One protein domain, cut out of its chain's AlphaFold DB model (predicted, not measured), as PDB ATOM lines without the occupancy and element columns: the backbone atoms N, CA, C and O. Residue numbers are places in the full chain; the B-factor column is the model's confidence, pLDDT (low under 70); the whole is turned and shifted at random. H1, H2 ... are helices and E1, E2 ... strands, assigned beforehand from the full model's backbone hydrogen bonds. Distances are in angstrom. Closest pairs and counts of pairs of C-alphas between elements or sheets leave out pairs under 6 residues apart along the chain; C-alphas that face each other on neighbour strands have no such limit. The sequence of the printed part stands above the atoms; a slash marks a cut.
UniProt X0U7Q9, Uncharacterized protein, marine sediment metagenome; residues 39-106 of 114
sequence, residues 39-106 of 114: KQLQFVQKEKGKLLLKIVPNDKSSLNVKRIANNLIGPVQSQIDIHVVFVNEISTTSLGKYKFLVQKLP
ATOM      1  N   LYS A  39     165.698 172.367 175.157       83.62
ATOM      2  CA  LYS A  39     165.738 173.790 175.478       83.62
ATOM      3  C   LYS A  39     167.092 174.190 176.050       83.62
ATOM      4  O   LYS A  39     167.657 175.214 175.679       83.62
ATOM      5  N   GLN A  40     167.598 173.398 176.997       86.44
ATOM      6  CA  GLN A  40     168.874 173.629 177.677       86.44
ATOM      7  C   GLN A  40     169.526 172.298 178.062       86.44
ATOM      8  O   GLN A  40     168.839 171.345 178.424       86.44
ATOM      9  N   LEU A  41     170.858 172.244 178.046       86.62
ATOM     10  CA  LEU A  41     171.625 171.108 178.563       86.62
ATOM     11  C   LEU A  41     172.898 171.531 179.286       86.62
ATOM     12  O   LEU A  41     173.584 172.463 178.864       86.62
ATOM     13  N   GLN A  42     173.263 170.816 180.338       89.69
ATOM     14  CA  GLN A  42     174.494 171.086 181.069       89.69
ATOM     15  C   GLN A  42     175.130 169.790 181.540       89.69
ATOM     16  O   GLN A  42     174.499 168.976 182.213       89.69
ATOM     17  N   PHE A  43     176.410 169.645 181.241       89.62
ATOM     18  CA  PHE A  43     177.266 168.632 181.818       89.62
ATOM     19  C   PHE A  43     177.797 169.115 183.161       89.62
ATOM     20  O   PHE A  43     178.202 170.266 183.320       89.62
ATOM     21  N   VAL A  44     177.823 168.223 184.140       91.31
ATOM     22  CA  VAL A  44     178.444 168.457 185.438       91.31
ATOM     23  C   VAL A  44     179.390 167.304 185.723       91.31
ATOM     24  O   VAL A  44     178.970 166.149 185.728       91.31
ATOM     25  N   GLN A  45     180.648 167.622 186.007       92.19
ATOM     26  CA  GLN A  45     181.632 166.641 186.443       92.19
ATOM     27  C   GLN A  45     182.031 166.922 187.888       92.19
ATOM     28  O   GLN A  45     182.487 168.015 188.213       92.19
ATOM     29  N   LYS A  46     181.832 165.929 188.756       93.06
ATOM     30  CA  LYS A  46     182.276 165.951 190.162       93.06
ATOM     31  C   LYS A  46     183.356 164.915 190.450       93.06
ATOM     32  O   LYS A  46     184.080 165.050 191.425       93.06
ATOM     33  N   GLU A  47     183.442 163.894 189.607       92.44
ATOM     34  CA  GLU A  47     184.311 162.736 189.760       92.44
ATOM     35  C   GLU A  47     184.928 162.403 188.397       92.44
ATOM     36  O   GLU A  47     184.291 162.592 187.353       92.44
ATOM     37  N   LYS A  48     186.174 161.919 188.396       91.69
ATOM     38  CA  LYS A  48     186.864 161.519 187.162       91.69
ATOM     39  C   LYS A  48     186.069 160.427 186.460       91.69
ATOM     40  O   LYS A  48     185.565 159.510 187.103       91.69
ATOM     41  N   GLY A  49     185.934 160.550 185.145       89.75
ATOM     42  CA  GLY A  49     185.206 159.579 184.342       89.75
ATOM     43  C   GLY A  49     183.709 159.501 184.634       89.75
ATOM     44  O   GLY A  49     183.087 158.563 184.167       89.75
ATOM     45  N   LYS A  50     183.110 160.439 185.379       90.69
ATOM     46  CA  LYS A  50     181.655 160.497 185.576       90.69
ATOM     47  C   LYS A  50     181.103 161.842 185.129       90.69
ATOM     48  O   LYS A  50     181.583 162.889 185.564       90.69
ATOM     49  N   LEU A  51     180.068 161.815 184.298       89.56
ATOM     50  CA  LEU A  51     179.336 162.997 183.858       89.56
ATOM     51  C   LEU A  51     177.864 162.893 184.226       89.56
ATOM     52  O   LEU A  51     177.200 161.906 183.933       89.56
ATOM     53  N   LEU A  52     177.337 163.963 184.808       90.00
ATOM     54  CA  LEU A  52     175.905 164.181 184.925       90.00
ATOM     55  C   LEU A  52     175.462 165.104 183.789       90.00
ATOM     56  O   LEU A  52     175.849 166.271 183.766       90.00
ATOM     57  N   LEU A  53     174.635 164.605 182.880       88.19
ATOM     58  CA  LEU A  53     173.972 165.398 181.856       88.19
ATOM     59  C   LEU A  53     172.586 165.816 182.354       88.19
ATOM     60  O   LEU A  53     171.680 164.998 182.486       88.19
ATOM     61  N   LYS A  54     172.423 167.109 182.618       89.12
ATOM     62  CA  LYS A  54     171.132 167.733 182.900       89.12
ATOM     63  C   LYS A  54     170.490 168.184 181.598       89.12
ATOM     64  O   LYS A  54     171.160 168.841 180.804       89.12
ATOM     65  N   ILE A  55     169.209 167.888 181.412       86.00
ATOM     66  CA  ILE A  55     168.443 168.285 180.227       86.00
ATOM     67  C   ILE A  55     167.162 168.999 180.655       86.00
ATOM     68  O   ILE A  55     166.407 168.487 181.481       86.00
ATOM     69  N   VAL A  56     166.900 170.153 180.043       86.88
ATOM     70  CA  VAL A  56     165.590 170.808 180.028       86.88
ATOM     71  C   VAL A  56     164.958 170.540 178.658       86.88
ATOM     72  O   VAL A  56     165.477 171.027 177.649       86.88
ATOM     73  N   PRO A  57     163.876 169.754 178.581       83.06
ATOM     74  CA  PRO A  57     163.187 169.467 177.324       83.06
ATOM     75  C   PRO A  57     162.463 170.712 176.773       83.06
ATOM     76  O   PRO A  57     161.979 171.524 177.560       83.06
ATOM     77  N   ASN A  58     162.342 170.854 175.445       77.94
ATOM     78  CA  ASN A  58     161.413 171.831 174.845       77.94
ATOM     79  C   ASN A  58     159.958 171.431 175.109       77.94
ATOM     80  O   ASN A  58     159.131 172.272 175.446       77.94
ATOM     81  N   ASP A  59     159.679 170.133 175.008       73.44
ATOM     82  CA  ASP A  59     158.387 169.547 175.321       73.44
ATOM     83  C   ASP A  59     158.584 168.214 176.060       73.44
ATOM     84  O   ASP A  59     159.380 167.369 175.637       73.44
ATOM     85  N   LYS A  60     157.873 168.028 177.182       61.78
ATOM     86  CA  LYS A  60     158.015 166.844 178.051       61.78
ATOM     87  C   LYS A  60     157.519 165.552 177.386       61.78
ATOM     88  O   LYS A  60     157.931 164.479 177.812       61.78
ATOM     89  N   SER A  61     156.670 165.647 176.362       60.12
ATOM     90  CA  SER A  61     156.065 164.510 175.666       60.12
ATOM     91  C   SER A  61     156.878 164.026 174.457       60.12
ATOM     92  O   SER A  61     156.608 162.944 173.940       60.12
ATOM     93  N   SER A  62     157.869 164.798 173.997       60.78
ATOM     94  CA  SER A  62     158.574 164.545 172.727       60.78
ATOM     95  C   SER A  62     159.965 163.904 172.860       60.78
ATOM     96  O   SER A  62     160.518 163.417 171.870       60.78
ATOM     97  N   LEU A  63     160.541 163.870 174.066       61.78
ATOM     98  CA  LEU A  63     161.891 163.356 174.304       61.78
ATOM     99  C   LEU A  63     161.862 161.927 174.846       61.78
ATOM    100  O   LEU A  63     161.529 161.668 176.001       61.78
ATOM    101  N   ASN A  64     162.301 160.982 174.017       65.88
ATOM    102  CA  ASN A  64     162.542 159.620 174.468       65.88
ATOM    103  C   ASN A  64     163.895 159.546 175.193       65.88
ATOM    104  O   ASN A  64     164.950 159.392 174.573       65.88
ATOM    105  N   VAL A  65     163.840 159.620 176.521       60.97
ATOM    106  CA  VAL A  65     164.980 159.488 177.443       60.97
ATOM    107  C   VAL A  65     165.900 158.327 177.079       60.97
ATOM    108  O   VAL A  65     167.118 158.492 177.051       60.97
ATOM    109  N   LYS A  66     165.322 157.159 176.769       59.75
ATOM    110  CA  LYS A  66     166.088 155.953 176.443       59.75
ATOM    111  C   LYS A  66     166.861 156.123 175.140       59.75
ATOM    112  O   LYS A  66     167.988 155.662 175.056       59.75
ATOM    113  N   ARG A  67     166.310 156.829 174.148       66.44
ATOM    114  CA  ARG A  67     167.004 157.117 172.881       66.44
ATOM    115  C   ARG A  67     168.164 158.092 173.074       66.44
ATOM    116  O   ARG A  67     169.218 157.875 172.493       66.44
ATOM    117  N   ILE A  68     168.004 159.125 173.902       65.50
ATOM    118  CA  ILE A  68     169.084 160.081 174.211       65.50
ATOM    119  C   ILE A  68     170.193 159.382 174.990       65.50
ATOM    120  O   ILE A  68     171.354 159.466 174.605       65.50
ATOM    121  N   ALA A  69     169.828 158.652 176.049       61.50
ATOM    122  CA  ALA A  69     170.768 157.866 176.832       61.50
ATOM    123  C   ALA A  69     171.518 156.880 175.927       61.50
ATOM    124  O   ALA A  69     172.739 156.940 175.874       61.50
ATOM    125  N   ASN A  70     170.813 156.085 175.114       62.62
ATOM    126  CA  ASN A  70     171.427 155.120 174.198       62.62
ATOM    127  C   ASN A  70     172.288 155.775 173.107       62.62
ATOM    128  O   ASN A  70     173.341 155.251 172.766       62.62
ATOM    129  N   ASN A  71     171.908 156.950 172.599       62.31
ATOM    130  CA  ASN A  71     172.721 157.705 171.641       62.31
ATOM    131  C   ASN A  71     173.942 158.378 172.283       62.31
ATOM    132  O   ASN A  71     174.866 158.770 171.569       62.31
ATOM    133  N   LEU A  72     173.998 158.480 173.608       60.88
ATOM    134  CA  LEU A  72     175.183 158.909 174.350       60.88
ATOM    135  C   LEU A  72     176.077 157.723 174.763       60.88
ATOM    136  O   LEU A  72     177.225 157.950 175.144       60.88
ATOM    137  N   ILE A  73     175.595 156.475 174.635       55.12
ATOM    138  CA  ILE A  73     176.374 155.233 174.782       55.12
ATOM    139  C   ILE A  73     177.220 155.028 173.520       55.12
ATOM    140  O   ILE A  73     176.726 154.711 172.439       55.12
ATOM    141  N   GLY A  74     178.521 155.283 173.638       54.03
ATOM    142  CA  GLY A  74     179.511 155.133 172.571       54.03
ATOM    143  C   GLY A  74     180.882 154.731 173.134       54.03
ATOM    144  O   GLY A  74     181.039 154.653 174.347       54.03
ATOM    145  N   PRO A  75     181.904 154.494 172.297       49.53
ATOM    146  CA  PRO A  75     183.195 153.920 172.717       49.53
ATOM    147  C   PRO A  75     183.970 154.757 173.757       49.53
ATOM    148  O   PRO A  75     184.651 154.202 174.624       49.53
ATOM    149  N   VAL A  76     183.797 156.085 173.745       54.00
ATOM    150  CA  VAL A  76     184.326 157.015 174.767       54.00
ATOM    151  C   VAL A  76     183.749 156.729 176.163       54.00
ATOM    152  O   VAL A  76     184.392 157.009 177.174       54.00
ATOM    153  N   GLN A  77     182.573 156.100 176.237       56.69
ATOM    154  CA  GLN A  77     181.881 155.787 177.484       56.69
ATOM    155  C   GLN A  77     182.596 154.712 178.317       56.69
ATOM    156  O   GLN A  77     182.449 154.685 179.536       56.69
ATOM    157  N   SER A  78     183.476 153.897 177.713       67.81
ATOM    158  CA  SER A  78     184.339 152.993 178.493       67.81
ATOM    159  C   SER A  78     185.148 153.760 179.550       67.81
ATOM    160  O   SER A  78     185.313 153.285 180.674       67.81
ATOM    161  N   GLN A  79     185.554 154.992 179.220       81.75
ATOM    162  CA  GLN A  79     186.317 155.891 180.083       81.75
ATOM    163  C   GLN A  79     185.474 157.020 180.700       81.75
ATOM    164  O   GLN A  79     186.025 157.843 181.433       81.75
ATOM    165  N   ILE A  80     184.166 157.092 180.415       84.88
ATOM    166  CA  ILE A  80     183.247 158.103 180.961       84.88
ATOM    167  C   ILE A  80     181.856 157.492 181.183       84.88
ATOM    168  O   ILE A  80     181.133 157.274 180.224       84.88
ATOM    169  N   ASP A  81     181.416 157.316 182.422       83.94
ATOM    170  CA  ASP A  81     180.034 156.955 182.743       83.94
ATOM    171  C   ASP A  81     179.140 158.205 182.717       83.94
ATOM    172  O   ASP A  81     179.422 159.198 183.395       83.94
ATOM    173  N   ILE A  82     178.053 158.176 181.939       82.56
ATOM    174  CA  ILE A  82     177.135 159.315 181.787       82.56
ATOM    175  C   ILE A  82     175.795 158.985 182.438       82.56
ATOM    176  O   ILE A  82     175.111 158.047 182.034       82.56
ATOM    177  N   HIS A  83     175.387 159.803 183.401       84.31
ATOM    178  CA  HIS A  83     174.060 159.760 183.998       84.31
ATOM    179  C   HIS A  83     173.215 160.927 183.483       84.31
ATOM    180  O   HIS A  83     173.675 162.068 183.495       84.31
ATOM    181  N   VAL A  84     171.987 160.664 183.037       83.06
ATOM    182  CA  VAL A  84     171.094 161.684 182.468       83.06
ATOM    183  C   VAL A  84     169.962 161.986 183.442       83.06
ATOM    184  O   VAL A  84     169.305 161.067 183.923       83.06
ATOM    185  N   VAL A  85     169.707 163.270 183.700       85.81
ATOM    186  CA  VAL A  85     168.581 163.738 184.523       85.81
ATOM    187  C   VAL A  85     167.813 164.846 183.814       85.81
ATOM    188  O   VAL A  85     168.407 165.744 183.213       85.81
ATOM    189  N   PHE A  86     166.486 164.816 183.922       85.12
ATOM    190  CA  PHE A  86     165.640 165.919 183.471       85.12
ATOM    191  C   PHE A  86     165.414 166.896 184.607       85.12
ATOM    192  O   PHE A  86     165.108 166.505 185.733       85.12
ATOM    193  N   VAL A  87     165.567 168.175 184.299       88.00
ATOM    194  CA  VAL A  87     165.356 169.275 185.236       88.00
ATOM    195  C   VAL A  87     164.416 170.295 184.607       88.00
ATOM    196  O   VAL A  87     164.296 170.372 183.386       88.00
ATOM    197  N   ASN A  88     163.730 171.074 185.441       85.25
ATOM    198  CA  ASN A  88     162.830 172.119 184.950       85.25
ATOM    199  C   ASN A  88     163.607 173.328 184.404       85.25
ATOM    200  O   ASN A  88     163.154 173.974 183.464       85.25
ATOM    201  N   GLU A  89     164.784 173.610 184.967       87.94
ATOM    202  CA  GLU A  89     165.629 174.740 184.585       87.94
ATOM    203  C   GLU A  89     167.112 174.477 184.885       87.94
ATOM    204  O   GLU A  89     167.465 173.643 185.726       87.94
ATOM    205  N   ILE A  90     167.987 175.212 184.195       87.12
ATOM    206  CA  ILE A  90     169.424 175.262 184.467       87.12
ATOM    207  C   ILE A  90     169.804 176.726 184.680       87.12
ATOM    208  O   ILE A  90     169.755 177.532 183.750       87.12
ATOM    209  N   SER A  91     170.203 177.067 185.906       79.81
ATOM    210  CA  SER A  91     170.583 178.432 186.262       79.81
ATOM    211  C   SER A  91     171.811 178.887 185.470       79.81
ATOM    212  O   SER A  91     172.825 178.182 185.390       79.81
ATOM    213  N   THR A  92     171.733 180.084 184.894       71.88
ATOM    214  CA  THR A  92     172.880 180.763 184.294       71.88
ATOM    215  C   THR A  92     173.716 181.431 185.384       71.88
ATOM    216  O   THR A  92     173.269 181.638 186.511       71.88
ATOM    217  N   THR A  93     174.980 181.722 185.083       66.88
ATOM    218  CA  THR A  93     175.826 182.478 186.025       66.88
ATOM    219  C   THR A  93     175.255 183.876 186.280       66.88
ATOM    220  O   THR A  93     174.509 184.384 185.449       66.88
ATOM    221  N   SER A  94     175.665 184.548 187.364       55.84
ATOM    222  CA  SER A  94     175.198 185.902 187.732       55.84
ATOM    223  C   SER A  94     175.397 186.980 186.651       55.84
ATOM    224  O   SER A  94     174.866 188.074 186.771       55.84
ATOM    225  N   LEU A  95     176.154 186.676 185.588       62.28
ATOM    226  CA  LEU A  95     176.389 187.531 184.420       62.28
ATOM    227  C   LEU A  95     175.641 187.050 183.159       62.28
ATOM    228  O   LEU A  95     176.005 187.419 182.047       62.28
ATOM    229  N   GLY A  96     174.671 186.143 183.299       60.50
ATOM    230  CA  GLY A  96     173.889 185.575 182.198       60.50
ATOM    231  C   GLY A  96     174.640 184.581 181.305       60.50
ATOM    232  O   GLY A  96     174.045 184.005 180.398       60.50
ATOM    233  N   LYS A  97     175.934 184.320 181.549       69.25
ATOM    234  CA  LYS A  97     176.703 183.361 180.741       69.25
ATOM    235  C   LYS A  97     176.214 181.940 181.002       69.25
ATOM    236  O   LYS A  97     176.225 181.473 182.148       69.25
ATOM    237  N   TYR A  98     175.828 181.268 179.925       75.12
ATOM    238  CA  TYR A  98     175.507 179.850 179.918       75.12
ATOM    239  C   TYR A  98     176.792 179.017 179.979       75.12
ATOM    240  O   TYR A  98     177.730 179.266 179.223       75.12
ATOM    241  N   LYS A  99     176.844 178.032 180.880       83.00
ATOM    242  CA  LYS A  99     177.953 177.075 180.969       83.00
ATOM    243  C   LYS A  99     177.466 175.699 180.542       83.00
ATOM    244  O   LYS A  99     176.634 175.112 181.235       83.00
ATOM    245  N   PHE A 100     178.023 175.189 179.445       84.94
ATOM    246  CA  PHE A 100     177.751 173.831 178.976       84.94
ATOM    247  C   PHE A 100     178.413 172.773 179.857       84.94
ATOM    248  O   PHE A 100     177.825 171.715 180.052       84.94
ATOM    249  N   LEU A 101     179.583 173.067 180.438       88.19
ATOM    250  CA  LEU A 101     180.245 172.220 181.429       88.19
ATOM    251  C   LEU A 101     180.443 172.965 182.753       88.19
ATOM    252  O   LEU A 101     181.005 174.058 182.812       88.19
ATOM    253  N   VAL A 102     180.008 172.331 183.837       89.69
ATOM    254  CA  VAL A 102     180.360 172.683 185.211       89.69
ATOM    255  C   VAL A 102     181.372 171.658 185.703       89.69
ATOM    256  O   VAL A 102     181.011 170.570 186.158       89.69
ATOM    257  N   GLN A 103     182.646 172.017 185.599       89.12
ATOM    258  CA  GLN A 103     183.753 171.215 186.098       89.12
ATOM    259  C   GLN A 103     183.995 171.520 187.581       89.12
ATOM    260  O   GLN A 103     184.275 172.664 187.935       89.12
ATOM    261  N   LYS A 104     183.857 170.511 188.448       89.31
ATOM    262  CA  LYS A 104     184.098 170.625 189.899       89.31
ATOM    263  C   LYS A 104     185.346 169.876 190.365       89.31
ATOM    264  O   LYS A 104     185.671 169.956 191.547       89.31
ATOM    265  N   LEU A 105     186.031 169.158 189.476       85.81
ATOM    266  CA  LEU A 105     187.330 168.573 189.791       85.81
ATOM    267  C   LEU A 105     188.412 169.660 189.847       85.81
ATOM    268  O   LEU A 105     188.391 170.576 189.019       85.81
ATOM    269  N   PRO A 106     189.394 169.536 190.756       79.62
ATOM    270  CA  PRO A 106     190.629 170.296 190.653       79.62
ATOM    271  C   PRO A 106     191.398 169.787 189.426       79.62
ATOM    272  O   PRO A 106     191.983 168.705 189.453       79.62
TER     273      PRO A 106
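Overview. This is residues 39 to 106 of the 114 residues of an uncharacterized protein of marine sediment metagenome (UniProt X0U7Q9). The domain is a twisted sheet of four strands, with the short helix H1 over one face near the edge strand E3 and no named helix over the other face. The smaller helix H2 lies off the sheet, just before E3, and the long loop from E3 to E4 sticks out with residues 92 to 97. The printed part has 68 residues, with two named helices and four named strands in the order E1, E2, H1, H2, E3, E4; the class is mixed, helices and strands. The sheet is mixed, in the order E3, E2, E1, E4. The whole is flat, spanning 38 by 36 by 13 A, and only just compact, close to loose, with a radius of gyration of the C-alphas of 12.9 A.

Arrangement. E1, residues 39 to 47, and E2, residues 50 to 57, form an antiparallel hairpin at 164 degrees; N 42 and O 54 are 2.9 A apart, within hydrogen-bond range. H1, residues 65 to 72, is on the sheet at a height of 9.6 A, over E3, residues 81 to 86. It runs slantwise to the strands, but only just, at 33 degrees to E3 on the local plane. Their closest C-alphas, those of Ala 69 and Val 84, are 6.8 A apart. H2, residues 75 to 79, is not on the sheet, and it is apart from H1. In H1 every O i to N i+4 pair is within hydrogen-bond range; in H2 0 of 1 is, while 2 of 2 O i to N i+3 pairs are. E3 is parallel to E2 at 25 degrees, with N 53 and O 83 at 2.8 A. E2, H1, H2 and E3 make a strand-helix-strand unit, two parallel neighbour strands joined through helices, and its crossover is right-handed. E4, residues 101 to 103, is the other edge strand, parallel to E1 at 19 degrees, with N 102 and O 43 at 2.8 A.

Along the chain. E1 begins at C-alpha 39, (165.738, 173.790, 175.478), and is 25.9 A long. E2 measures 22.1 A, H1 10.7 A and E3 17.0 A. H2 and E4 are shorter. E4 ends at C-alpha 103, (183.753, 171.215, 186.098).

Size, cuts and confidence. The C-alphas farthest apart, those of Ser 61 and Pro 106, are 38.1 A apart. The printed part has no cut. The link from E3 to E4 is long, with 14 residues. The mean pLDDT of the printed part is 77.1; residues 60 to 78 and 93 to 97 are under 70.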